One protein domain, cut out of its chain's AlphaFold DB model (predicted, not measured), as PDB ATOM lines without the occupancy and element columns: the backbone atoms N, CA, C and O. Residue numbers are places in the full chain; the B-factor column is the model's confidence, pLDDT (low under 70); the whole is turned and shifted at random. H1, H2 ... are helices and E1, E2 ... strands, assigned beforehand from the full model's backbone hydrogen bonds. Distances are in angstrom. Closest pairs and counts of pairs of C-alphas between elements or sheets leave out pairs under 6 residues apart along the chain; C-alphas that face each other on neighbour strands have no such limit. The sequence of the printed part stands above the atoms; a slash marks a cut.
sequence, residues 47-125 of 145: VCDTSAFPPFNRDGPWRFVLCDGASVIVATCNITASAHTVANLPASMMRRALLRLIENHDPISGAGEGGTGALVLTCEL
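Overview. This is residues 47 to 125 of the 145 residues of an uncharacterized protein of Alphaproteobacteria bacterium TMED89 (UniProt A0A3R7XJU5). A strongly twisted sheet of five antiparallel strands, in the order E1 - E2 - E3 - E5 - E4, has one long helix, H2, packed on one of its faces, making two layers. The short helix H1 lies beyond the end of E3, and the turn of the E2-E3 hairpin makes the opposite end of the long axis. The printed part has 79 residues, with E1, E2, E3, H1, H2, E4 and E5 along it, and its class is mixed. It is compact, with a radius of gyration of the C-alphas of 12.4 A, yet elongated, spanning 40 by 24 by 16 A.

Arrangement. E3, residues 73 to 81, is an inner strand between E2, residues 62 to 67, and E5, residues 119 to 124. N 64 and O 77 are 3.0 A apart across E2 and E3; N 78 and O 122 are 2.8 A apart across E3 and E5. The edge strands are E1, residues 47 to 49, beside E2 with N 48 and O 65 at 3.1 A, and E4, residues 114 to 116, beside E5 with N 121 and O 114 at 2.8 A. E1, E2 and E3 form a meander, each strand the antiparallel neighbour of the one before. H2, residues 91 to 103, is on the sheet; its closest C-alphas to E4 are those of Leu 101 and Thr 116, 6.0 A. H1, residues 83 to 88, is only just not on the sheet, with 4 pairs of C-alphas within 10 A. H1 and H2 are only just apart, at 8.1 A. In both helices every O i to N i+4 pair is within hydrogen-bond range.

Along the chain. E1 begins at C-alpha 47 (-88.663, 53.150, 15.450), and E5 ends at C-alpha 124 (-80.299, 55.278, 26.813). From first to last C-alpha, E3 measures 24.3 A, H2 18.3 A, E2 17.0 A and E5 16.6 A.

Size, cuts and confidence. The C-alphas farthest apart, those of Ala 70 and Asn 88, are 40.4 A apart. The printed part has no cut; the link from E1 to E2 is long, with 12 residues. Low confidence, under 70, covers residues 49 to 56, 69, 71 and 105 to 117.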
ATOM      1  N   VAL A  47     -88.503  54.410  14.715       72.25
ATOM      2  CA  VAL A  47     -88.663  53.150  15.450       72.25
ATOM      3  C   VAL A  47     -88.391  52.000  14.483       72.25
ATOM      4  O   VAL A  47     -89.148  51.779  13.541       72.25
ATOM      5  N   CYS A  48     -87.293  51.288  14.706       75.06
ATOM      6  CA  CYS A  48     -86.827  50.203  13.839       75.06
ATOM      7  C   CYS A  48     -87.059  48.817  14.445       75.06
ATOM      8  O   CYS A  48     -87.143  47.841  13.703       75.06
ATOM      9  N   ASP A  49     -87.209  48.726  15.770       69.81
ATOM     10  CA  ASP A  49     -87.653  47.505  16.433       69.81
ATOM     11  C   ASP A  49     -89.027  47.717  17.064       69.81
ATOM     12  O   ASP A  49     -89.193  48.475  18.025       69.81
ATOM     13  N   THR A  50     -90.018  47.025  16.508       63.72
ATOM     14  CA  THR A  50     -91.382  46.977  17.033       63.72
ATOM     15  C   THR A  50     -91.630  45.717  17.849       63.72
ATOM     16  O   THR A  50     -92.789  45.410  18.088       63.72
ATOM     17  N   SER A  51     -90.607  44.978  18.293       60.75
ATOM     18  CA  SER A  51     -90.763  43.785  19.146       60.75
ATOM     19  C   SER A  51     -91.568  44.045  20.432       60.75
ATOM     20  O   SER A  51     -92.152  43.120  20.996       60.75
ATOM     21  N   ALA A  52     -91.716  45.314  20.835       58.88
ATOM     22  CA  ALA A  52     -92.680  45.786  21.836       58.88
ATOM     23  C   ALA A  52     -94.165  45.501  21.502       58.88
ATOM     24  O   ALA A  52     -95.031  45.586  22.377       58.88
ATOM     25  N   PHE A  53     -94.484  45.191  20.246       63.81
ATOM     26  CA  PHE A  53     -95.827  44.983  19.717       63.81
ATOM     27  C   PHE A  53     -95.791  43.803  18.730       63.81
ATOM     28  O   PHE A  53     -95.179  43.982  17.681       63.81
ATOM     29  N   PRO A  54     -96.485  42.650  18.872       54.56
ATOM     30  CA  PRO A  54     -97.335  42.033  19.911       54.56
ATOM     31  C   PRO A  54     -96.835  40.602  20.320       54.56
ATOM     32  O   PRO A  54     -95.823  40.146  19.793       54.56
ATOM     33  N   PRO A  55     -97.564  39.822  21.162       64.94
ATOM     34  CA  PRO A  55     -98.761  40.175  21.928       64.94
ATOM     35  C   PRO A  55     -98.435  41.116  23.087       64.94
ATOM     36  O   PRO A  55     -97.374  41.057  23.692       64.94
ATOM     37  N   PHE A  56     -99.377  42.015  23.367       67.44
ATOM     38  CA  PHE A  56     -99.275  43.034  24.406       67.44
ATOM     39  C   PHE A  56     -99.014  42.404  25.786       67.44
ATOM     40  O   PHE A  56     -99.934  41.872  26.407       67.44
ATOM     41  N   ASN A  57     -97.769  42.472  26.262       73.00
ATOM     42  CA  ASN A  57     -97.421  42.118  27.635       73.00
ATOM     43  C   ASN A  57     -97.964  43.211  28.566       73.00
ATOM     44  O   ASN A  57     -97.466  44.329  28.537       73.00
ATOM     45  N   ARG A  58     -98.998  42.932  29.365       74.38
ATOM     46  CA  ARG A  58     -99.590  43.932  30.274       74.38
ATOM     47  C   ARG A  58     -98.649  44.312  31.419       74.38
ATOM     48  O   ARG A  58     -98.738  45.425  31.927       74.38
ATOM     49  N   ASP A  59     -97.772  43.400  31.814       76.31
ATOM     50  CA  ASP A  59     -96.991  43.531  33.042       76.31
ATOM     51  C   ASP A  59     -95.693  44.328  32.834       76.31
ATOM     52  O   ASP A  59     -95.028  44.701  33.800       76.31
ATOM     53  N   GLY A  60     -95.359  44.646  31.575       72.81
ATOM     54  CA  GLY A  60     -94.118  45.323  31.209       72.81
ATOM     55  C   GLY A  60     -92.869  44.521  31.616       72.81
ATOM     56  O   GLY A  60     -92.964  43.331  31.932       72.81
ATOM     57  N   PRO A  61     -91.680  45.146  31.594       74.38
ATOM     58  CA  PRO A  61     -91.376  46.431  30.956       74.38
ATOM     59  C   PRO A  61     -91.435  46.341  29.417       74.38
ATOM     60  O   PRO A  61     -91.228  45.269  28.844       74.38
ATOM     61  N   TRP A  62     -91.717  47.459  28.742       82.06
ATOM     62  CA  TRP A  62     -91.788  47.516  27.271       82.06
ATOM     63  C   TRP A  62     -90.546  48.185  26.701       82.06
ATOM     64  O   TRP A  62     -90.221  49.299  27.095       82.06
ATOM     65  N   ARG A  63     -89.870  47.535  25.752       80.31
ATOM     66  CA  ARG A  63     -88.617  48.035  25.172       80.31
ATOM     67  C   ARG A  63     -88.754  48.195  23.670       80.31
ATOM     68  O   ARG A  63     -89.282  47.298  23.024       80.31
ATOM     69  N   PHE A  64     -88.264  49.303  23.133       78.94
ATOM     70  CA  PHE A  64     -88.193  49.545  21.693       78.94
ATOM     71  C   PHE A  64     -86.876  50.230  21.334       78.94
ATOM     72  O   PHE A  64     -86.213  50.826  22.189       78.94
ATOM     73  N   VAL A  65     -86.488  50.123  20.068       80.88
ATOM     74  CA  VAL A  65     -85.211  50.641  19.569       80.88
ATOM     75  C   VAL A  65     -85.464  51.724  18.531       80.88
ATOM     76  O   VAL A  65     -86.313  51.573  17.647       80.88
ATOM     77  N   LEU A  66     -84.712  52.814  18.656       80.38
ATOM     78  CA  LEU A  66     -84.668  53.907  17.699       80.38
ATOM     79  C   LEU A  66     -83.430  53.745  16.822       80.38
ATOM     80  O   LEU A  66     -82.323  53.551  17.336       80.38
ATOM     81  N   CYS A  67     -83.617  53.857  15.512       77.94
ATOM     82  CA  CYS A  67     -82.543  53.847  14.532       77.94
ATOM     83  C   CYS A  67     -82.540  55.122  13.707       77.94
ATOM     84  O   CYS A  67     -83.568  55.773  13.541       77.94
ATOM     85  N   ASP A  68     -81.392  55.448  13.138       77.31
ATOM     86  CA  ASP A  68     -81.297  56.493  12.130       77.31
ATOM     87  C   ASP A  68     -81.794  56.030  10.741       77.31
ATOM     88  O   ASP A  68     -82.295  54.917  10.540       77.31
ATOM     89  N   GLY A  69     -81.649  56.904   9.741       69.06
ATOM     90  CA  GLY A  69     -81.949  56.602   8.337       69.06
ATOM     91  C   GLY A  69     -81.150  55.428   7.750       69.06
ATOM     92  O   GLY A  69     -81.570  54.852   6.748       69.06
ATOM     93  N   ALA A  70     -80.027  55.055   8.369       72.25
ATOM     94  CA  ALA A  70     -79.138  53.974   7.954       72.25
ATOM     95  C   ALA A  70     -79.348  52.679   8.764       72.25
ATOM     96  O   ALA A  70     -78.575  51.733   8.612       72.25
ATOM     97  N   SER A  71     -80.411  52.600   9.577       66.31
ATOM     98  CA  SER A  71     -80.707  51.466  10.472       66.31
ATOM     99  C   SER A  71     -79.657  51.235  11.568       66.31
ATOM    100  O   SER A  71     -79.558  50.137  12.116       66.31
ATOM    101  N   VAL A  72     -78.874  52.259  11.912       77.25
ATOM    102  CA  VAL A  72     -77.947  52.220  13.045       77.25
ATOM    103  C   VAL A  72     -78.719  52.563  14.310       77.25
ATOM    104  O   VAL A  72     -79.445  53.553  14.343       77.25
ATOM    105  N   ILE A  73     -78.557  51.753  15.358       76.94
ATOM    106  CA  ILE A  73     -79.201  51.984  16.655       76.94
ATOM    107  C   ILE A  73     -78.666  53.288  17.251       76.94
ATOM    108  O   ILE A  73     -77.480  53.386  17.563       76.94
ATOM    109  N   VAL A  74     -79.553  54.266  17.434       75.56
ATOM    110  CA  VAL A  74     -79.231  55.576  18.025       75.56
ATOM    111  C   VAL A  74     -79.665  55.688  19.479       75.56
ATOM    112  O   VAL A  74     -79.057  56.440  20.233       75.56
ATOM    113  N   ALA A  75     -80.686  54.936  19.894       76.44
ATOM    114  CA  ALA A  75     -81.132  54.877  21.281       76.44
ATOM    115  C   ALA A  75     -81.939  53.604  21.545       76.44
ATOM    116  O   ALA A  75     -82.658  53.104  20.676       76.44
ATOM    117  N   THR A  76     -81.841  53.093  22.770       81.38
ATOM    118  CA  THR A  76     -82.730  52.041  23.273       81.38
ATOM    119  C   THR A  76     -83.627  52.635  24.341       81.38
ATOM    120  O   THR A  76     -83.140  53.189  25.322       81.38
ATOM    121  N   CYS A  77     -84.936  52.499  24.162       80.62
ATOM    122  CA  CYS A  77     -85.926  53.074  25.053       80.62
ATOM    123  C   CYS A  77     -86.672  51.990  25.829       80.62
ATOM    124  O   CYS A  77     -87.006  50.926  25.300       80.62
ATOM    125  N   ASN A  78     -86.945  52.277  27.096       84.06
ATOM    126  CA  ASN A  78     -87.682  51.433  28.014       84.06
ATOM    127  C   ASN A  78     -88.860  52.213  28.598       84.06
ATOM    128  O   ASN A  78     -88.711  53.351  29.035       84.06
ATOM    129  N   ILE A  79     -90.033  51.593  28.624       81.00
ATOM    130  CA  ILE A  79     -91.224  52.148  29.252       81.00
ATOM    131  C   ILE A  79     -91.535  51.329  30.491       81.00
ATOM    132  O   ILE A  79     -91.705  50.106  30.438       81.00
ATOM    133  N   THR A  80     -91.653  52.030  31.610       82.44
ATOM    134  CA  THR A  80     -92.037  51.470  32.900       82.44
ATOM    135  C   THR A  80     -93.354  52.075  33.367       82.44
ATOM    136  O   THR A  80     -93.724  53.193  33.010       82.44
ATOM    137  N   ALA A  81     -94.096  51.303  34.153       81.88
ATOM    138  CA  ALA A  81     -95.326  51.734  34.798       81.88
ATOM    139  C   ALA A  81     -95.231  51.407  36.287       81.88
ATOM    140  O   ALA A  81     -94.635  50.398  36.668       81.88
ATOM    141  N   SER A  82     -95.849  52.219  37.143       78.94
ATOM    142  CA  SER A  82     -95.945  51.861  38.560       78.94
ATOM    143  C   SER A  82     -96.838  50.628  38.754       78.94
ATOM    144  O   SER A  82     -97.827  50.448  38.039       78.94
ATOM    145  N   ALA A  83     -96.550  49.803  39.767       79.44
ATOM    146  CA  ALA A  83     -97.345  48.605  40.074       79.44
ATOM    147  C   ALA A  83     -98.841  48.924  40.278       79.44
ATOM    148  O   ALA A  83     -99.717  48.165  39.865       79.44
ATOM    149  N   HIS A  84     -99.140  50.095  40.848       79.94
ATOM    150  CA  HIS A  84    -100.507  50.583  41.018       79.94
ATOM    151  C   HIS A  84    -101.215  50.834  39.676       79.94
ATOM    152  O   HIS A  84    -102.400  50.533  39.529       79.94
ATOM    153  N   THR A  85    -100.484  51.344  38.687       78.81
ATOM    154  CA  THR A  85    -100.985  51.585  37.327       78.81
ATOM    155  C   THR A  85    -101.231  50.270  36.612       78.81
ATOM    156  O   THR A  85    -102.296  50.090  36.032       78.81
ATOM    157  N   VAL A  86    -100.300  49.318  36.705       81.25
ATOM    158  CA  VAL A  86    -100.458  47.990  36.091       81.25
ATOM    159  C   VAL A  86    -101.696  47.267  36.627       81.25
ATOM    160  O   VAL A  86    -102.491  46.729  35.848       81.25
ATOM    161  N   ALA A  87    -101.912  47.331  37.943       82.62
ATOM    162  CA  ALA A  87    -103.049  46.697  38.599       82.62
ATOM    163  C   ALA A  87    -104.400  47.317  38.197       82.62
ATOM    164  O   ALA A  87    -105.353  46.578  37.942       82.62
ATOM    165  N   ASN A  88    -104.481  48.649  38.107       83.81
ATOM    166  CA  ASN A  88    -105.760  49.357  38.004       83.81
ATOM    167  C   ASN A  88    -106.108  49.870  36.599       83.81
ATOM    168  O   ASN A  88    -107.282  50.137  36.338       83.81
ATOM    169  N   LEU A  89    -105.144  50.011  35.679       80.31
ATOM    170  CA  LEU A  89    -105.466  50.426  34.312       80.31
ATOM    171  C   LEU A  89    -105.998  49.247  33.482       80.31
ATOM    172  O   LEU A  89    -105.343  48.202  33.398       80.31
ATOM    173  N   PRO A  90    -107.125  49.424  32.767       84.94
ATOM    174  CA  PRO A  90    -107.562  48.468  31.758       84.94
ATOM    175  C   PRO A  90    -106.501  48.289  30.663       84.94
ATOM    176  O   PRO A  90    -105.895  49.262  30.208       84.94
ATOM    177  N   ALA A  91    -106.330  47.059  30.172       81.44
ATOM    178  CA  ALA A  91    -105.324  46.735  29.154       81.44
ATOM    179  C   ALA A  91    -105.465  47.578  27.869       81.44
ATOM    180  O   ALA A  91    -104.466  47.980  27.275       81.44
ATOM    181  N   SER A  92    -106.695  47.911  27.463       80.75
ATOM    182  CA  SER A  92    -106.962  48.782  26.308       80.75
ATOM    183  C   SER A  92    -106.455  50.215  26.514       80.75
ATOM    184  O   SER A  92    -105.889  50.808  25.594       80.75
ATOM    185  N   MET A  93    -106.607  50.758  27.724       82.62
ATOM    186  CA  MET A  93    -106.114  52.087  28.095       82.62
ATOM    187  C   MET A  93    -104.592  52.102  28.189       82.62
ATOM    188  O   MET A  93    -103.966  53.031  27.688       82.62
ATOM    189  N   MET A  94    -103.998  51.051  28.758       81.06
ATOM    190  CA  MET A  94    -102.546  50.911  28.852       81.06
ATOM    191  C   MET A  94    -101.901  50.818  27.468       81.06
ATOM    192  O   MET A  94    -100.975  51.567  27.176       81.06
ATOM    193  N   ARG A  95    -102.452  49.989  26.573       81.19
ATOM    194  CA  ARG A  95    -101.996  49.894  25.180       81.19
ATOM    195  C   ARG A  95    -102.055  51.244  24.465       81.19
ATOM    196  O   ARG A  95    -101.105  51.620  23.788       81.19
ATOM    197  N   ARG A  96    -103.162  51.979  24.611       82.25
ATOM    198  CA  ARG A  96    -103.322  53.304  23.993       82.25
ATOM    199  C   ARG A  96    -102.343  54.325  24.572       82.25
ATOM    200  O   ARG A  96    -101.823  55.144  23.825       82.25
ATOM    201  N   ALA A  97    -102.115  54.290  25.883       79.50
ATOM    202  CA  ALA A  97    -101.164  55.170  26.548       79.50
ATOM    203  C   ALA A  97     -99.720  54.884  26.103       79.50
ATOM    204  O   ALA A  97     -98.983  55.826  25.839       79.50
ATOM    205  N   LEU A  98     -99.356  53.610  25.925       78.56
ATOM    206  CA  LEU A  98     -98.049  53.201  25.402       78.56
ATOM    207  C   LEU A  98     -97.820  53.668  23.966       78.56
ATOM    208  O   LEU A  98     -96.789  54.266  23.682       78.56
ATOM    209  N   LEU A  99     -98.799  53.454  23.082       79.88
ATOM    210  CA  LEU A  99     -98.721  53.925  21.696       79.88
ATOM    211  C   LEU A  99     -98.550  55.445  21.632       79.88
ATOM    212  O   LEU A  99     -97.645  55.927  20.966       79.88
ATOM    213  N   ARG A 100     -99.351  56.192  22.401       79.69
ATOM    214  CA  ARG A 100     -99.243  57.655  22.466       79.69
ATOM    215  C   ARG A 100     -97.907  58.138  23.010       79.69
ATOM    216  O   ARG A 100     -97.407  59.151  22.544       79.69
ATOM    217  N   LEU A 101     -97.354  57.458  24.012       78.12
ATOM    218  CA  LEU A 101     -96.059  57.823  24.583       78.12
ATOM    219  C   LEU A 101     -94.936  57.653  23.553       78.12
ATOM    220  O   LEU A 101     -94.046  58.488  23.498       78.12
ATOM    221  N   ILE A 102     -95.009  56.607  22.727       75.06
ATOM    222  CA  ILE A 102     -94.044  56.354  21.648       75.06
ATOM    223  C   ILE A 102     -94.231  57.347  20.498       75.06
ATOM    224  O   ILE A 102     -93.252  57.903  20.021       75.06
ATOM    225  N   GLU A 103     -95.475  57.608  20.089       75.50
ATOM    226  CA  GLU A 103     -95.798  58.579  19.032       75.50
ATOM    227  C   GLU A 103     -95.387  60.011  19.399       75.50
ATOM    228  O   GLU A 103     -94.937  60.761  18.539       75.50
ATOM    229  N   ASN A 104     -95.535  60.393  20.671       70.94
ATOM    230  CA  ASN A 104     -95.221  61.739  21.152       70.94
ATOM    231  C   ASN A 104     -93.764  61.904  21.608       70.94
ATOM    232  O   ASN A 104     -93.389  63.003  22.017       70.94
ATOM    233  N   HIS A 105     -92.958  60.837  21.622       69.62
ATOM    234  CA  HIS A 105     -91.567  60.954  22.037       69.62
ATOM    235  C   HIS A 105     -90.748  61.604  20.924       69.62
ATOM    236  O   HIS A 105     -90.618  61.038  19.842       69.62
ATOM    237  N   ASP A 106     -90.186  62.778  21.210       63.88
ATOM    238  CA  ASP A 106     -89.253  63.448  20.312       63.88
ATOM    239  C   ASP A 106     -87.822  62.930  20.556       63.88
ATOM    240  O   ASP A 106     -87.206  63.272  21.579       63.88
ATOM    241  N   PRO A 107     -87.267  62.120  19.638       56.75
ATOM    242  CA  PRO A 107     -85.946  61.524  19.802       56.75
ATOM    243  C   PRO A 107     -84.806  62.555  19.738       56.75
ATOM    244  O   PRO A 107     -83.680  62.242  20.126       56.75
ATOM    245  N   ILE A 108     -85.076  63.785  19.282       53.97
ATOM    246  CA  ILE A 108     -84.071  64.850  19.116       53.97
ATOM    247  C   ILE A 108     -83.615  65.407  20.474       53.97
ATOM    248  O   ILE A 108     -82.506  65.924  20.604       53.97
ATOM    249  N   SER A 109     -84.424  65.237  21.522       52.91
ATOM    250  CA  SER A 109     -84.100  65.709  22.873       52.91
ATOM    251  C   SER A 109     -83.019  64.883  23.594       52.91
ATOM    252  O   SER A 109     -82.580  65.273  24.674       52.91
ATOM    253  N   GLY A 110     -82.530  63.794  22.984       47.03
ATOM    254  CA  GLY A 110     -81.192  63.227  23.220       47.03
ATOM    255  C   GLY A 110     -80.870  62.659  24.609       47.03
ATOM    256  O   GLY A 110     -79.802  62.093  24.772       47.03
ATOM    257  N   ALA A 111     -81.737  62.792  25.607       48.25
ATOM    258  CA  ALA A 111     -81.668  62.159  26.927       48.25
ATOM    259  C   ALA A 111     -82.855  62.705  27.726       48.25
ATOM    260  O   ALA A 111     -82.711  63.605  28.550       48.25
ATOM    261  N   GLY A 112     -84.058  62.238  27.407       55.44
ATOM    262  CA  GLY A 112     -85.278  62.754  28.014       55.44
ATOM    263  C   GLY A 112     -86.053  61.649  28.700       55.44
ATOM    264  O   GLY A 112     -86.527  60.730  28.034       55.44
ATOM    265  N   GLU A 113     -86.224  61.759  30.017       56.53
ATOM    266  CA  GLU A 113     -87.341  61.093  30.679       56.53
ATOM    267  C   GLU A 113     -88.641  61.695  30.129       56.53
ATOM    268  O   GLU A 113     -88.886  62.897  30.240       56.53
ATOM    269  N   GLY A 114     -89.465  60.865  29.491       58.53
ATOM    270  CA  GLY A 114     -90.760  61.258  28.940       58.53
ATOM    271  C   GLY A 114     -91.894  60.668  29.769       58.53
ATOM    272  O   GLY A 114     -91.912  59.468  30.028       58.53
ATOM    273  N   GLY A 115     -92.861  61.480  30.190       57.88
ATOM    274  CA  GLY A 115     -94.006  61.014  30.976       57.88
ATOM    275  C   GLY A 115     -95.325  61.147  30.221       57.88
ATOM    276  O   GLY A 115     -95.622  62.203  29.668       57.88
ATOM    277  N   THR A 116     -96.165  60.110  30.230       59.97
ATOM    278  CA  THR A 116     -97.592  60.239  29.871       59.97
ATOM    279  C   THR A 116     -98.437  59.532  30.921       59.97
ATOM    280  O   THR A 116     -98.504  58.303  30.980       59.97
ATOM    281  N   GLY A 117     -99.101  60.319  31.768       66.56
ATOM    282  CA  GLY A 117     -99.844  59.791  32.910       66.56
ATOM    283  C   GLY A 117     -98.907  59.080  33.887       66.56
ATOM    284  O   GLY A 117     -98.014  59.704  34.442       66.56
ATOM    285  N   ALA A 118     -99.113  57.777  34.089       70.50
ATOM    286  CA  ALA A 118     -98.316  56.956  35.005       70.50
ATOM    287  C   ALA A 118     -97.305  56.026  34.300       70.50
ATOM    288  O   ALA A 118     -96.789  55.086  34.910       70.50
ATOM    289  N   LEU A 119     -97.060  56.280  33.011       75.69
ATOM    290  CA  LEU A 119     -96.013  55.639  32.225       75.69
ATOM    291  C   LEU A 119     -94.799  56.563  32.153       75.69
ATOM    292  O   LEU A 119     -94.947  57.752  31.854       75.69
ATOM    293  N   VAL A 120     -93.623  55.992  32.390       79.38
ATOM    294  CA  VAL A 120     -92.330  56.674  32.318       79.38
ATOM    295  C   VAL A 120     -91.509  56.023  31.217       79.38
ATOM    296  O   VAL A 120     -91.283  54.813  31.246       79.38
ATOM    297  N   LEU A 121     -91.082  56.827  30.253       79.25
ATOM    298  CA  LEU A 121     -90.164  56.471  29.183       79.25
ATOM    299  C   LEU A 121     -88.755  56.913  29.569       79.25
ATOM    300  O   LEU A 121     -88.539  58.093  29.842       79.25
ATOM    301  N   THR A 122     -87.802  55.993  29.520       81.44
ATOM    302  CA  THR A 122     -86.374  56.276  29.658       81.44
ATOM    303  C   THR A 122     -85.638  55.772  28.424       81.44
ATOM    304  O   THR A 122     -85.847  54.640  27.997       81.44
ATOM    305  N   CYS A 123     -84.784  56.603  27.830       79.69
ATOM    306  CA  CYS A 123     -83.987  56.229  26.665       79.69
ATOM    307  C   CYS A 123     -82.502  56.361  26.983       79.69
ATOM    308  O   CYS A 123     -82.052  57.387  27.487       79.69
ATOM    309  N   GLU A 124     -81.748  55.315  26.668       78.81
ATOM    310  CA  GLU A 124     -80.299  55.278  26.813       78.81
ATOM    311  C   GLU A 124     -79.660  55.324  25.426       78.81
ATOM    312  O   GLU A 124     -80.021  54.553  24.527       78.81
ATOM    313  N   LEU A 125     -78.702  56.234  25.248       75.44
ATOM    314  CA  LEU A 125     -77.876  56.260  24.048       75.44
ATOM    315  C   LEU A 125     -76.904  55.078  24.103       75.44
ATOM    316  O   LEU A 125     -76.397  54.758  25.185       75.44
TER     317      LEU A 125